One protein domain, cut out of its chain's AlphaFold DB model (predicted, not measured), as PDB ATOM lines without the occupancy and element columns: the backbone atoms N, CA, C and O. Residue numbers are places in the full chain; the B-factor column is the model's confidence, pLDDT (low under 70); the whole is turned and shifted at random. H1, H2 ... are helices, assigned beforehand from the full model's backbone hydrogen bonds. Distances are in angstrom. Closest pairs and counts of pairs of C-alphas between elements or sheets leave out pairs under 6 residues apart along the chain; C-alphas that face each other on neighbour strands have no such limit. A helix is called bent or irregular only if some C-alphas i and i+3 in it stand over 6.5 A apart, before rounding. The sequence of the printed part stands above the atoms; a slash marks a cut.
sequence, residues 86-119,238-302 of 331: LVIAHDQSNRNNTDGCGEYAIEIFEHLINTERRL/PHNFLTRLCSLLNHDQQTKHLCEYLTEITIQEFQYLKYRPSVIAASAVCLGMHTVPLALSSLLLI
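AT A GLANCE: This is residues 86 to 119 and 238 to 302 of the 331 residues of an uncharacterized protein of Guillardia theta (strain CCMP2712) (UniProt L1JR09). What does a first look show? A long helix, H6, crosses one side of the helical hairpin of H3 and H4, and its residues 294 to 302 stick out past it. A second hairpin, of H1 and H2, stands on the H3 side, and little H5 makes the turn between H4 and H6. What is the make-up? The printed part has 99 residues with six named helices, H1 to H6 in order along the chain, and no named strand, an all-helix class. How compact is it? It is only just loose, close to compact, with a radius of gyration of the C-alphas of 15.4 A and spans of 48 by 35 by 19 A.

HOW THE PARTS SIT: How does the printed part begin? H1, residues 86 to 93, and H2, residues 102 to 116, form a helical hairpin, opposite ways at 37 degrees, only just a steep tilt. H1 touches residues 102 to 106 of H2 alone, the closest C-alphas being those of Asp 91 and Gly 102, 6.0 A apart. What follows the cut? H3, residues 238 to 248, and H4, residues 253 to 268, form a helical hairpin at a shallow tilt of 17 degrees, opposite ways; they touch, closest at the C-alphas of Cys 246 and Lys 256, 6.5 A apart, through residues 256 to 263 of H4 alone. H2 and H3 are near each other, with 8 pairs of C-alphas within 10 A. Where does the hub stand? H6, residues 277 to 302, is the hub: its residues 280 to 292 alone touch H4 at a steep tilt of 51 degrees, with the C-alphas of Cys 259 and Ala 284 closest at 5.1 A, and its residues 277 to 285 alone touch H3 at a steep tilt of 57 degrees, with those of Pro 238 and Pro 277 closest at 4.2 A. H2 and H6 touch only at their ends, and only just, with 3 pairs of C-alphas within 8 A, the closest being those of Glu 116 and Pro 277, 6.7 A apart. H5, residues 270 to 274, touches no helix. What do the backbones show? Every O i to N i+4 pair is within hydrogen-bond range in H1, against 9 of 11 in H2, 6 of 7 in H3, 9 of 12 in H4, 20 of 22 in H6 and 0 of 1 in H5, which has 1 of 2 O i to N i+3 pairs within range.

IN THESE COORDINATES: Where are the anchor points? C-alpha 86 of H1 is at (177.821, 193.035, 155.231), and C-alpha 302 of H6 is at (157.507, 223.406, 157.795). How long are the helices? From first to last C-alpha, H6 measures 36.9 A, H4 23.7 A, H2 21.1 A and H3 15.7 A. Are any irregular? H2 is irregular, with C-alphas 103 and 106 7.6 A apart, and H5 only just, with C-alphas 271 and 274 6.7 A apart.

THE WHOLE: How far does it reach? The two C-alphas farthest apart, of Arg 118 and Ile 302, are 48.5 A apart. Where is the cut? Residues 120 to 237 are not printed, and C-alphas 119 and 238 are 12.5 A apart across the cut; of the links printed whole, none is long. Where is confidence low? The pLDDT is under 70 in residues 86 to 101, 250 to 251 and 294 to 302.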
ATOM      1  N   LEU A  86     179.151 192.768 155.782       58.16
ATOM      2  CA  LEU A  86     177.821 193.035 155.231       58.16
ATOM      3  C   LEU A  86     177.664 192.608 153.761       58.16
ATOM      4  O   LEU A  86     176.647 192.013 153.417       58.16
ATOM      5  N   VAL A  87     178.652 192.886 152.901       62.62
ATOM      6  CA  VAL A  87     178.646 192.458 151.488       62.62
ATOM      7  C   VAL A  87     178.732 190.938 151.413       62.62
ATOM      8  O   VAL A  87     177.940 190.307 150.721       62.62
ATOM      9  N   ILE A  88     179.626 190.342 152.208       62.69
ATOM     10  CA  ILE A  88     179.775 188.885 152.291       62.69
ATOM     11  C   ILE A  88     178.484 188.242 152.814       62.69
ATOM     12  O   ILE A  88     178.028 187.253 152.249       62.69
ATOM     13  N   ALA A  89     177.863 188.797 153.859       61.53
ATOM     14  CA  ALA A  89     176.618 188.271 154.415       61.53
ATOM     15  C   ALA A  89     175.439 188.373 153.433       61.53
ATOM     16  O   ALA A  89     174.658 187.428 153.317       61.53
ATOM     17  N   HIS A  90     175.319 189.485 152.700       66.50
ATOM     18  CA  HIS A  90     174.292 189.642 151.670       66.50
ATOM     19  C   HIS A  90     174.494 188.653 150.518       66.50
ATOM     20  O   HIS A  90     173.558 187.940 150.151       66.50
ATOM     21  N   ASP A  91     175.717 188.545 150.001       67.06
ATOM     22  CA  ASP A  91     176.033 187.651 148.887       67.06
ATOM     23  C   ASP A  91     175.885 186.176 149.304       67.06
ATOM     24  O   ASP A  91     175.372 185.361 148.543       67.06
ATOM     25  N   GLN A  92     176.198 185.833 150.561       64.56
ATOM     26  CA  GLN A  92     175.906 184.513 151.132       64.56
ATOM     27  C   GLN A  92     174.401 184.242 151.268       64.56
ATOM     28  O   GLN A  92     173.966 183.120 151.007       64.56
ATOM     29  N   SER A  93     173.599 185.243 151.646       65.25
ATOM     30  CA  SER A  93     172.139 185.101 151.757       65.25
ATOM     31  C   SER A  93     171.459 184.906 150.397       65.25
ATOM     32  O   SER A  93     170.495 184.150 150.293       65.25
ATOM     33  N   ASN A  94     172.022 185.507 149.343       64.62
ATOM     34  CA  ASN A  94     171.557 185.390 147.961       64.62
ATOM     35  C   ASN A  94     172.280 184.297 147.160       64.62
ATOM     36  O   ASN A  94     172.006 184.128 145.973       64.62
ATOM     37  N   ARG A  95     173.164 183.512 147.788       63.22
ATOM     38  CA  ARG A  95     173.994 182.499 147.115       63.22
ATOM     39  C   ARG A  95     173.185 181.437 146.368       63.22
ATOM     40  O   ARG A  95     173.635 180.935 145.348       63.22
ATOM     41  N   ASN A  96     171.988 181.121 146.863       59.28
ATOM     42  CA  ASN A  96     171.083 180.141 146.256       59.28
ATOM     43  C   ASN A  96     170.083 180.767 145.271       59.28
ATOM     44  O   ASN A  96     169.221 180.059 144.750       59.28
ATOM     45  N   ASN A  97     170.148 182.082 145.035       65.19
ATOM     46  CA  ASN A  97     169.344 182.724 144.007       65.19
ATOM     47  C   ASN A  97     169.980 182.458 142.638       65.19
ATOM     48  O   ASN A  97     170.848 183.209 142.190       65.19
ATOM     49  N   THR A  98     169.549 181.377 141.986       60.94
ATOM     50  CA  THR A  98     170.036 180.968 140.662       60.94
ATOM     51  C   THR A  98     169.840 182.061 139.609       60.94
ATOM     52  O   THR A  98     170.671 182.199 138.721       60.94
ATOM     53  N   ASP A  99     168.779 182.866 139.735       60.84
ATOM     54  CA  ASP A  99     168.438 183.944 138.796       60.84
ATOM     55  C   ASP A  99     169.359 185.172 138.947       60.84
ATOM     56  O   ASP A  99     169.545 185.949 138.017       60.84
ATOM     57  N   GLY A 100     169.977 185.336 140.123       62.84
ATOM     58  CA  GLY A 100     170.879 186.449 140.440       62.84
ATOM     59  C   GLY A 100     172.367 186.098 140.411       62.84
ATOM     60  O   GLY A 100     173.175 186.934 140.809       62.84
ATOM     61  N   CYS A 101     172.733 184.873 140.010       66.62
ATOM     62  CA  CYS A 101     174.122 184.393 139.969       66.62
ATOM     63  C   CYS A 101     174.912 184.675 141.264       66.62
ATOM     64  O   CYS A 101     176.091 185.033 141.218       66.62
ATOM     65  N   GLY A 102     174.266 184.523 142.429       71.75
ATOM     66  CA  GLY A 102     174.835 184.925 143.723       71.75
ATOM     67  C   GLY A 102     176.162 184.238 144.070       71.75
ATOM     68  O   GLY A 102     176.958 184.790 144.825       71.75
ATOM     69  N   GLU A 103     176.433 183.067 143.486       79.19
ATOM     70  CA  GLU A 103     177.701 182.348 143.643       79.19
ATOM     71  C   GLU A 103     178.918 183.082 143.065       79.19
ATOM     72  O   GLU A 103     180.001 182.904 143.607       79.19
ATOM     73  N   TYR A 104     178.731 183.926 142.040       82.56
ATOM     74  CA  TYR A 104     179.799 184.706 141.396       82.56
ATOM     75  C   TYR A 104     179.825 186.170 141.846       82.56
ATOM     76  O   TYR A 104     180.580 186.980 141.305       82.56
ATOM     77  N   ALA A 105     178.958 186.565 142.783       78.75
ATOM     78  CA  ALA A 105     178.768 187.971 143.127       78.75
ATOM     79  C   ALA A 105     180.072 188.633 143.600       78.75
ATOM     80  O   ALA A 105     180.320 189.803 143.290       78.75
ATOM     81  N   ILE A 106     180.919 187.902 144.327       78.75
ATOM     82  CA  ILE A 106     182.207 188.396 144.825       78.75
ATOM     83  C   ILE A 106     183.195 188.558 143.667       78.75
ATOM     84  O   ILE A 106     183.728 189.651 143.481       78.75
ATOM     85  N   GLU A 107     183.378 187.523 142.845       84.50
ATOM     86  CA  GLU A 107     184.307 187.543 141.712       84.50
ATOM     87  C   GLU A 107     183.917 188.607 140.680       84.50
ATOM     88  O   GLU A 107     184.781 189.312 140.158       84.50
ATOM     89  N   ILE A 108     182.617 188.776 140.423       85.00
ATOM     90  CA  ILE A 108     182.096 189.837 139.555       85.00
ATOM     91  C   ILE A 108     182.449 191.208 140.139       85.00
ATOM     92  O   ILE A 108     182.895 192.079 139.400       85.00
ATOM     93  N   PHE A 109     182.308 191.418 141.454       83.12
ATOM     94  CA  PHE A 109     182.668 192.701 142.068       83.12
ATOM     95  C   PHE A 109     184.142 193.032 141.899       83.12
ATOM     96  O   PHE A 109     184.501 194.131 141.481       83.12
ATOM     97  N   GLU A 110     184.993 192.065 142.240       83.56
ATOM     98  CA  GLU A 110     186.437 192.209 142.152       83.56
ATOM     99  C   GLU A 110     186.841 192.466 140.702       83.56
ATOM    100  O   GLU A 110     187.684 193.322 140.433       83.56
ATOM    101  N   HIS A 111     186.186 191.797 139.751       87.56
ATOM    102  CA  HIS A 111     186.363 192.070 138.337       87.56
ATOM    103  C   HIS A 111     185.978 193.511 137.969       87.56
ATOM    104  O   HIS A 111     186.767 194.181 137.305       87.56
ATOM    105  N   LEU A 112     184.819 194.017 138.409       87.00
ATOM    106  CA  LEU A 112     184.391 195.395 138.134       87.00
ATOM    107  C   LEU A 112     185.396 196.418 138.684       87.00
ATOM    108  O   LEU A 112     185.821 197.310 137.953       87.00
ATOM    109  N   ILE A 113     185.845 196.258 139.933       85.31
ATOM    110  CA  ILE A 113     186.842 197.146 140.564       85.31
ATOM    111  C   ILE A 113     188.186 197.095 139.824       85.31
ATOM    112  O   ILE A 113     188.809 198.125 139.569       85.31
ATOM    113  N   ASN A 114     188.639 195.907 139.423       84.44
ATOM    114  CA  ASN A 114     189.895 195.760 138.686       84.44
ATOM    115  C   ASN A 114     189.803 196.296 137.246       84.44
ATOM    116  O   ASN A 114     190.807 196.728 136.671       84.44
ATOM    117  N   THR A 115     188.615 196.268 136.642       86.19
ATOM    118  CA  THR A 115     188.391 196.703 135.258       86.19
ATOM    119  C   THR A 115     188.076 198.197 135.153       86.19
ATOM    120  O   THR A 115     188.437 198.798 134.140       86.19
ATOM    121  N   GLU A 116     187.528 198.839 136.195       88.25
ATOM    122  CA  GLU A 116     187.134 200.261 136.153       88.25
ATOM    123  C   GLU A 116     188.288 201.192 135.740       88.25
ATOM    124  O   GLU A 116     188.079 202.168 135.021       88.25
ATOM    125  N   ARG A 117     189.532 200.857 136.112       81.62
ATOM    126  CA  ARG A 117     190.726 201.643 135.748       81.62
ATOM    127  C   ARG A 117     191.168 201.441 134.300       81.62
ATOM    128  O   ARG A 117     191.759 202.340 133.713       81.62
ATOM    129  N   ARG A 118     190.926 200.259 133.730       84.12
ATOM    130  CA  ARG A 118     191.474 199.854 132.425       84.12
ATOM    131  C   ARG A 118     190.774 200.543 131.262       84.12
ATOM    132  O   ARG A 118     191.408 200.858 130.263       84.12
ATOM    133  N   LEU A 119     189.466 200.740 131.399       84.50
ATOM    134  CA  LEU A 119     188.599 201.325 130.374       84.50
ATOM    135  C   LEU A 119     188.106 202.718 130.786       84.50
ATOM    136  O   LEU A 119     187.042 203.163 130.358       84.50
ATOM    137  N   PRO A 238     179.246 203.635 136.226       92.19
ATOM    138  CA  PRO A 238     178.712 203.918 137.555       92.19
ATOM    139  C   PRO A 238     177.413 203.146 137.843       92.19
ATOM    140  O   PRO A 238     177.176 202.743 138.982       92.19
ATOM    141  N   HIS A 239     176.603 202.887 136.812       90.06
ATOM    142  CA  HIS A 239     175.351 202.146 136.928       90.06
ATOM    143  C   HIS A 239     175.570 200.698 137.399       90.06
ATOM    144  O   HIS A 239     174.846 200.239 138.284       90.06
ATOM    145  N   ASN A 240     176.626 200.008 136.939       89.31
ATOM    146  CA  ASN A 240     176.938 198.650 137.414       89.31
ATOM    147  C   ASN A 240     177.147 198.600 138.943       89.31
ATOM    148  O   ASN A 240     176.656 197.696 139.625       89.31
ATOM    149  N   PHE A 241     177.864 199.583 139.497       89.81
ATOM    150  CA  PHE A 241     178.086 199.686 140.940       89.81
ATOM    151  C   PHE A 241     176.824 200.113 141.684       89.81
ATOM    152  O   PHE A 241     176.523 199.564 142.747       89.81
ATOM    153  N   LEU A 242     176.072 201.063 141.125       87.88
ATOM    154  CA  LEU A 242     174.849 201.577 141.728       87.88
ATOM    155  C   LEU A 242     173.821 200.464 141.954       87.88
ATOM    156  O   LEU A 242     173.308 200.325 143.063       87.88
ATOM    157  N   THR A 243     173.574 199.632 140.941       83.75
ATOM    158  CA  THR A 243     172.609 198.527 141.019       83.75
ATOM    159  C   THR A 243     172.952 197.556 142.150       83.75
ATOM    160  O   THR A 243     172.065 197.130 142.896       83.75
ATOM    161  N   ARG A 244     174.245 197.272 142.363       80.88
ATOM    162  CA  ARG A 244     174.703 196.449 143.489       80.88
ATOM    163  C   ARG A 244     174.547 197.153 144.837       80.88
ATOM    164  O   ARG A 244     174.078 196.549 145.796       80.88
ATOM    165  N   LEU A 245     174.949 198.416 144.949       83.31
ATOM    166  CA  LEU A 245     174.854 199.150 146.215       83.31
ATOM    167  C   LEU A 245     173.392 199.330 146.650       83.31
ATOM    168  O   LEU A 245     173.058 199.144 147.818       83.31
ATOM    169  N   CYS A 246     172.497 199.612 145.703       81.62
ATOM    170  CA  CYS A 246     171.065 199.731 145.953       81.62
ATOM    171  C   CYS A 246     170.404 198.400 146.345       81.62
ATOM    172  O   CYS A 246     169.430 198.418 147.104       81.62
ATOM    173  N   SER A 247     170.896 197.257 145.847       78.00
ATOM    174  CA  SER A 247     170.385 195.940 146.252       78.00
ATOM    175  C   SER A 247     170.828 195.575 147.670       78.00
ATOM    176  O   SER A 247     169.986 195.182 148.476       78.00
ATOM    177  N   LEU A 248     172.096 195.829 148.011       74.06
ATOM    178  CA  LEU A 248     172.665 195.585 149.344       74.06
ATOM    179  C   LEU A 248     171.910 196.307 150.463       74.06
ATOM    180  O   LEU A 248     171.738 195.772 151.557       74.06
ATOM    181  N   LEU A 249     171.486 197.542 150.202       70.62
ATOM    182  CA  LEU A 249     170.923 198.412 151.229       70.62
ATOM    183  C   LEU A 249     169.391 198.334 151.338       70.62
ATOM    184  O   LEU A 249     168.814 198.916 152.257       70.62
ATOM    185  N   ASN A 250     168.736 197.606 150.425       68.81
ATOM    186  CA  ASN A 250     167.287 197.385 150.376       68.81
ATOM    187  C   ASN A 250     166.450 198.668 150.592       68.81
ATOM    188  O   ASN A 250     165.508 198.701 151.387       68.81
ATOM    189  N   HIS A 251     166.838 199.749 149.911       69.94
ATOM    190  CA  HIS A 251     166.205 201.058 150.057       69.94
ATOM    191  C   HIS A 251     164.872 201.185 149.318       69.94
ATOM    192  O   HIS A 251     164.562 200.433 148.389       69.94
ATOM    193  N   ASP A 252     164.096 202.180 149.740       81.19
ATOM    194  CA  ASP A 252     162.856 202.586 149.102       81.19
ATOM    195  C   ASP A 252     163.088 203.051 147.658       81.19
ATOM    196  O   ASP A 252     164.159 203.533 147.279       81.19
ATOM    197  N   GLN A 253     162.046 202.913 146.841       85.12
ATOM    198  CA  GLN A 253     162.106 203.218 145.413       85.12
ATOM    199  C   GLN A 253     162.501 204.679 145.138       85.12
ATOM    200  O   GLN A 253     163.196 204.958 144.164       85.12
ATOM    201  N   GLN A 254     162.107 205.611 146.012       86.56
ATOM    202  CA  GLN A 254     162.433 207.027 145.865       86.56
ATOM    203  C   GLN A 254     163.935 207.288 146.040       86.56
ATOM    204  O   GLN A 254     164.517 208.022 145.241       86.56
ATOM    205  N   THR A 255     164.581 206.663 147.030       87.19
ATOM    206  CA  THR A 255     166.039 206.757 147.197       87.19
ATOM    207  C   THR A 255     166.771 206.187 145.986       87.19
ATOM    208  O   THR A 255     167.711 206.819 145.511       87.19
ATOM    209  N   LYS A 256     166.323 205.049 145.435       87.88
ATOM    210  CA  LYS A 256     166.944 204.450 144.239       87.88
ATOM    211  C   LYS A 256     166.914 205.401 143.042       87.88
ATOM    212  O   LYS A 256     167.972 205.694 142.494       87.88
ATOM    213  N   HIS A 257     165.750 205.967 142.730       90.06
ATOM    214  CA  HIS A 257     165.612 206.937 141.640       90.06
ATOM    215  C   HIS A 257     166.447 208.200 141.843       90.06
ATOM    216  O   HIS A 257     167.022 208.722 140.892       90.06
ATOM    217  N   LEU A 258     166.562 208.686 143.083       91.31
ATOM    218  CA  LEU A 258     167.442 209.816 143.368       91.31
ATOM    219  C   LEU A 258     168.913 209.455 143.119       91.31
ATOM    220  O   LEU A 258     169.649 210.268 142.569       91.31
ATOM    221  N   CYS A 259     169.350 208.255 143.498       91.81
ATOM    222  CA  CYS A 259     170.726 207.820 143.260       91.81
ATOM    223  C   CYS A 259     171.016 207.626 141.763       91.81
ATOM    224  O   CYS A 259     172.091 208.013 141.307       91.81
ATOM    225  N   GLU A 260     170.065 207.075 141.004       91.94
ATOM    226  CA  GLU A 260     170.130 206.965 139.536       91.94
ATOM    227  C   GLU A 260     170.296 208.351 138.908       91.94
ATOM    228  O   GLU A 260     171.292 208.603 138.235       91.94
ATOM    229  N   TYR A 261     169.413 209.289 139.256       92.94
ATOM    230  CA  TYR A 261     169.464 210.671 138.783       92.94
ATOM    231  C   TYR A 261     170.792 211.372 139.109       92.94
ATOM    232  O   TYR A 261     171.414 211.984 138.242       92.94
ATOM    233  N   LEU A 262     171.263 211.269 140.357       94.44
ATOM    234  CA  LEU A 262     172.541 211.859 140.771       94.44
ATOM    235  C   LEU A 262     173.712 211.290 139.968       94.44
ATOM    236  O   LEU A 262     174.639 212.026 139.635       94.44
ATOM    237  N   THR A 263     173.663 209.997 139.653       94.19
ATOM    238  CA  THR A 263     174.679 209.325 138.844       94.19
ATOM    239  C   THR A 263     174.620 209.799 137.389       94.19
ATOM    240  O   THR A 263     175.661 210.097 136.808       94.19
ATOM    241  N   GLU A 264     173.428 209.947 136.812       93.75
ATOM    242  CA  GLU A 264     173.231 210.442 135.443       93.75
ATOM    243  C   GLU A 264     173.681 211.903 135.266       93.75
ATOM    244  O   GLU A 264     174.282 212.243 134.252       93.75
ATOM    245  N   ILE A 265     173.535 212.772 136.272       93.88
ATOM    246  CA  ILE A 265     174.090 214.139 136.186       93.88
ATOM    247  C   ILE A 265     175.615 214.114 135.981       93.88
ATOM    248  O   ILE A 265     176.177 214.961 135.280       93.88
ATOM    249  N   THR A 266     176.316 213.138 136.569       94.44
ATOM    250  CA  THR A 266     177.785 213.098 136.497       94.44
ATOM    251  C   THR A 266     178.319 212.834 135.094       94.44
ATOM    252  O   THR A 266     179.423 213.276 134.787       94.44
ATOM    253  N   ILE A 267     177.553 212.168 134.220       93.50
ATOM    254  CA  ILE A 267     178.016 211.885 132.855       93.50
ATOM    255  C   ILE A 267     177.951 213.105 131.944       93.50
ATOM    256  O   ILE A 267     178.733 213.177 130.996       93.50
ATOM    257  N   GLN A 268     177.087 214.081 132.228       93.44
ATOM    258  CA  GLN A 268     177.002 215.338 131.478       93.44
ATOM    259  C   GLN A 268     178.177 216.270 131.811       93.44
ATOM    260  O   GLN A 268     178.771 216.896 130.929       93.44
ATOM    261  N   GLU A 269     178.559 216.304 133.085       93.00
ATOM    262  CA  GLU A 269     179.539 217.227 133.649       93.00
ATOM    263  C   GLU A 269     180.985 216.704 133.531       93.00
ATOM    264  O   GLU A 269     181.425 215.825 134.273       93.00
ATOM    265  N   PHE A 270     181.776 217.306 132.635       93.12
ATOM    266  CA  PHE A 270     183.147 216.864 132.314       93.12
ATOM    267  C   PHE A 270     184.080 216.751 133.536       93.12
ATOM    268  O   PHE A 270     184.962 215.899 133.579       93.12
ATOM    269  N   GLN A 271     183.875 217.577 134.564       92.38
ATOM    270  CA  GLN A 271     184.697 217.575 135.780       92.38
ATOM    271  C   GLN A 271     184.644 216.264 136.582       92.38
ATOM    272  O   GLN A 271     185.551 216.018 137.384       92.38
ATOM    273  N   TYR A 272     183.609 215.435 136.395       92.25
ATOM    274  CA  TYR A 272     183.496 214.154 137.096       92.25
ATOM    275  C   TYR A 272     184.298 213.032 136.439       92.25
ATOM    276  O   TYR A 272     184.520 212.007 137.079       92.25
ATOM    277  N   LEU A 273     184.824 213.247 135.229       90.75
ATOM    278  CA  LEU A 273     185.601 212.258 134.478       90.75
ATOM    279  C   LEU A 273     186.861 211.773 135.219       90.75
ATOM    280  O   LEU A 273     187.354 210.676 134.973       90.75
ATOM    281  N   LYS A 274     187.387 212.586 136.144       89.31
ATOM    282  CA  LYS A 274     188.548 212.244 136.981       89.31
ATOM    283  C   LYS A 274     188.244 211.230 138.090       89.31
ATOM    284  O   LYS A 274     189.178 210.685 138.678       89.31
ATOM    285  N   TYR A 275     186.971 211.016 138.421       90.62
ATOM    286  CA  TYR A 275     186.559 210.091 139.474       90.62
ATOM    287  C   TYR A 275     186.232 208.719 138.897       90.62
ATOM    288  O   TYR A 275     185.736 208.586 137.781       90.62
ATOM    289  N   ARG A 276     186.495 207.677 139.687       90.06
ATOM    290  CA  ARG A 276     186.195 206.305 139.279       90.06
ATOM    291  C   ARG A 276     184.688 206.024 139.328       90.06
ATOM    292  O   ARG A 276     184.016 206.558 140.216       90.06
ATOM    293  N   PRO A 277     184.171 205.134 138.464       91.62
ATOM    294  CA  PRO A 277     182.770 204.721 138.486       91.62
ATOM    295  C   PRO A 277     182.271 204.248 139.859       91.62
ATOM    296  O   PRO A 277     181.191 204.658 140.286       91.62
ATOM    297  N   SER A 278     183.071 203.460 140.589       91.19
ATOM    298  CA  SER A 278     182.735 203.002 141.946       91.19
ATOM    299  C   SER A 278     182.551 204.154 142.940       91.19
ATOM    300  O   SER A 278     181.607 204.153 143.732       91.19
ATOM    301  N   VAL A 279     183.421 205.165 142.871       90.69
ATOM    302  CA  VAL A 279     183.386 206.353 143.737       90.69
ATOM    303  C   VAL A 279     182.164 207.211 143.429       90.69
ATOM    304  O   VAL A 279     181.497 207.670 144.358       90.69
ATOM    305  N   ILE A 280     181.843 207.399 142.146       93.00
ATOM    306  CA  ILE A 280     180.647 208.133 141.715       93.00
ATOM    307  C   ILE A 280     179.394 207.452 142.273       93.00
ATOM    308  O   ILE A 280     178.596 208.102 142.949       93.00
ATOM    309  N   ALA A 281     179.263 206.138 142.074       91.12
ATOM    310  CA  ALA A 281     178.111 205.375 142.544       91.12
ATOM    311  C   ALA A 281     177.972 205.413 144.076       91.12
ATOM    312  O   ALA A 281     176.894 205.699 144.597       91.12
ATOM    313  N   ALA A 282     179.063 205.191 144.816       89.25
ATOM    314  CA  ALA A 282     179.052 205.262 146.278       89.25
ATOM    315  C   ALA A 282     178.677 206.662 146.795       89.25
ATOM    316  O   ALA A 282     177.910 206.785 147.753       89.25
ATOM    317  N   SER A 283     179.168 207.718 146.139       91.69
ATOM    318  CA  SER A 283     178.837 209.104 146.489       91.69
ATOM    319  C   SER A 283     177.363 209.412 146.233       91.69
ATOM    320  O   SER A 283     176.706 210.001 147.094       91.69
ATOM    321  N   ALA A 284     176.825 208.970 145.092       91.56
ATOM    322  CA  ALA A 284     175.414 209.124 144.753       91.56
ATOM    323  C   ALA A 284     174.509 208.415 145.771       91.56
ATOM    324  O   ALA A 284     173.555 209.019 146.256       91.56
ATOM    325  N   VAL A 285     174.855 207.184 146.167       88.19
ATOM    326  CA  VAL A 285     174.126 206.434 147.203       88.19
ATOM    327  C   VAL A 285     174.170 207.155 148.545       88.19
ATOM    328  O   VAL A 285     173.127 207.387 149.150       88.19
ATOM    329  N   CYS A 286     175.353 207.581 148.992       89.19
ATOM    330  CA  CYS A 286     175.499 208.308 150.252       89.19
ATOM    331  C   CYS A 286     174.666 209.602 150.268       89.19
ATOM    332  O   CYS A 286     173.984 209.899 151.253       89.19
ATOM    333  N   LEU A 287     174.695 210.371 149.176       89.25
ATOM    334  CA  LEU A 287     173.941 211.616 149.057       89.25
ATOM    335  C   LEU A 287     172.431 211.365 148.974       89.25
ATOM    336  O   LEU A 287     171.656 212.057 149.640       89.25
ATOM    337  N   GLY A 288     172.002 210.358 148.212       87.50
ATOM    338  CA  GLY A 288     170.599 209.965 148.104       87.50
ATOM    339  C   GLY A 288     170.024 209.535 149.454       87.50
ATOM    340  O   GLY A 288     168.993 210.058 149.886       87.50
ATOM    341  N   MET A 289     170.757 208.681 150.174       83.81
ATOM    342  CA  MET A 289     170.414 208.235 151.528       83.81
ATOM    343  C   MET A 289     170.321 209.381 152.531       83.81
ATOM    344  O   MET A 289     169.514 209.319 153.453       83.81
ATOM    345  N   HIS A 290     171.147 210.415 152.396       85.31
ATOM    346  CA  HIS A 290     171.084 211.568 153.288       85.31
ATOM    347  C   HIS A 290     169.881 212.468 152.971       85.31
ATOM    348  O   HIS A 290     169.215 212.975 153.874       85.31
ATOM    349  N   THR A 291     169.573 212.643 151.687       85.38
ATOM    350  CA  THR A 291     168.600 213.635 151.211       85.38
ATOM    351  C   THR A 291     167.147 213.214 151.449       85.38
ATOM    352  O   THR A 291     166.337 214.031 151.892       85.38
ATOM    353  N   VAL A 292     166.791 211.946 151.206       80.31
ATOM    354  CA  VAL A 292     165.394 211.476 151.326       80.31
ATOM    355  C   VAL A 292     164.851 211.560 152.768       80.31
ATOM    356  O   VAL A 292     163.774 212.135 152.963       80.31
ATOM    357  N   PRO A 293     165.573 211.104 153.814       70.50
ATOM    358  CA  PRO A 293     165.133 211.265 155.201       70.50
ATOM    359  C   PRO A 293     165.033 212.733 155.631       70.50
ATOM    360  O   PRO A 293     164.134 213.099 156.397       70.50
ATOM    361  N   LEU A 294     165.925 213.597 155.134       60.59
ATOM    362  CA  LEU A 294     165.895 215.031 155.421       60.59
ATOM    363  C   LEU A 294     164.669 215.713 154.816       60.59
ATOM    364  O   LEU A 294     164.081 216.561 155.484       60.59
ATOM    365  N   ALA A 295     164.237 215.334 153.611       58.00
ATOM    366  CA  ALA A 295     163.029 215.885 152.999       58.00
ATOM    367  C   ALA A 295     161.787 215.618 153.867       58.00
ATOM    368  O   ALA A 295     161.028 216.543 154.151       58.00
ATOM    369  N   LEU A 296     161.636 214.390 154.376       55.81
ATOM    370  CA  LEU A 296     160.541 214.017 155.283       55.81
ATOM    371  C   LEU A 296     160.616 214.770 156.619       55.81
ATOM    372  O   LEU A 296     159.611 215.288 157.104       55.81
ATOM    373  N   SER A 297     161.816 214.878 157.187       56.16
ATOM    374  CA  SER A 297     162.056 215.561 158.467       56.16
ATOM    375  C   SER A 297     161.815 217.074 158.377       56.16
ATOM    376  O   SER A 297     161.254 217.677 159.290       56.16
ATOM    377  N   SER A 298     162.202 217.688 157.258       54.19
ATOM    378  CA  SER A 298     162.070 219.127 157.002       54.19
ATOM    379  C   SER A 298     160.634 219.512 156.635       54.19
ATOM    380  O   SER A 298     160.139 220.539 157.092       54.19
ATOM    381  N   LEU A 299     159.915 218.667 155.883       52.09
ATOM    382  CA  LEU A 299     158.480 218.841 155.612       52.09
ATOM    383  C   LEU A 299     157.633 218.756 156.888       52.09
ATOM    384  O   LEU A 299     156.692 219.537 157.047       52.09
ATOM    385  N   LEU A 300     157.995 217.871 157.821       52.72
ATOM    386  CA  LEU A 300     157.381 217.804 159.153       52.72
ATOM    387  C   LEU A 300     157.663 219.049 160.009       52.72
ATOM    388  O   LEU A 300     156.889 219.340 160.916       52.72
ATOM    389  N   LEU A 301     158.739 219.792 159.729       53.09
ATOM    390  CA  LEU A 301     159.065 221.035 160.432       53.09
ATOM    391  C   LEU A 301     158.348 222.264 159.841       53.09
ATOM    392  O   LEU A 301     158.085 223.221 160.565       53.09
ATOM    393  N   ILE A 302     158.056 222.253 158.535       55.00
ATOM    394  CA  ILE A 302     157.507 223.406 157.795       55.00
ATOM    395  C   ILE A 302     155.974 223.340 157.677       55.00
ATOM    396  O   ILE A 302     155.321 224.371 157.520       55.00
TER     397      ILE A 302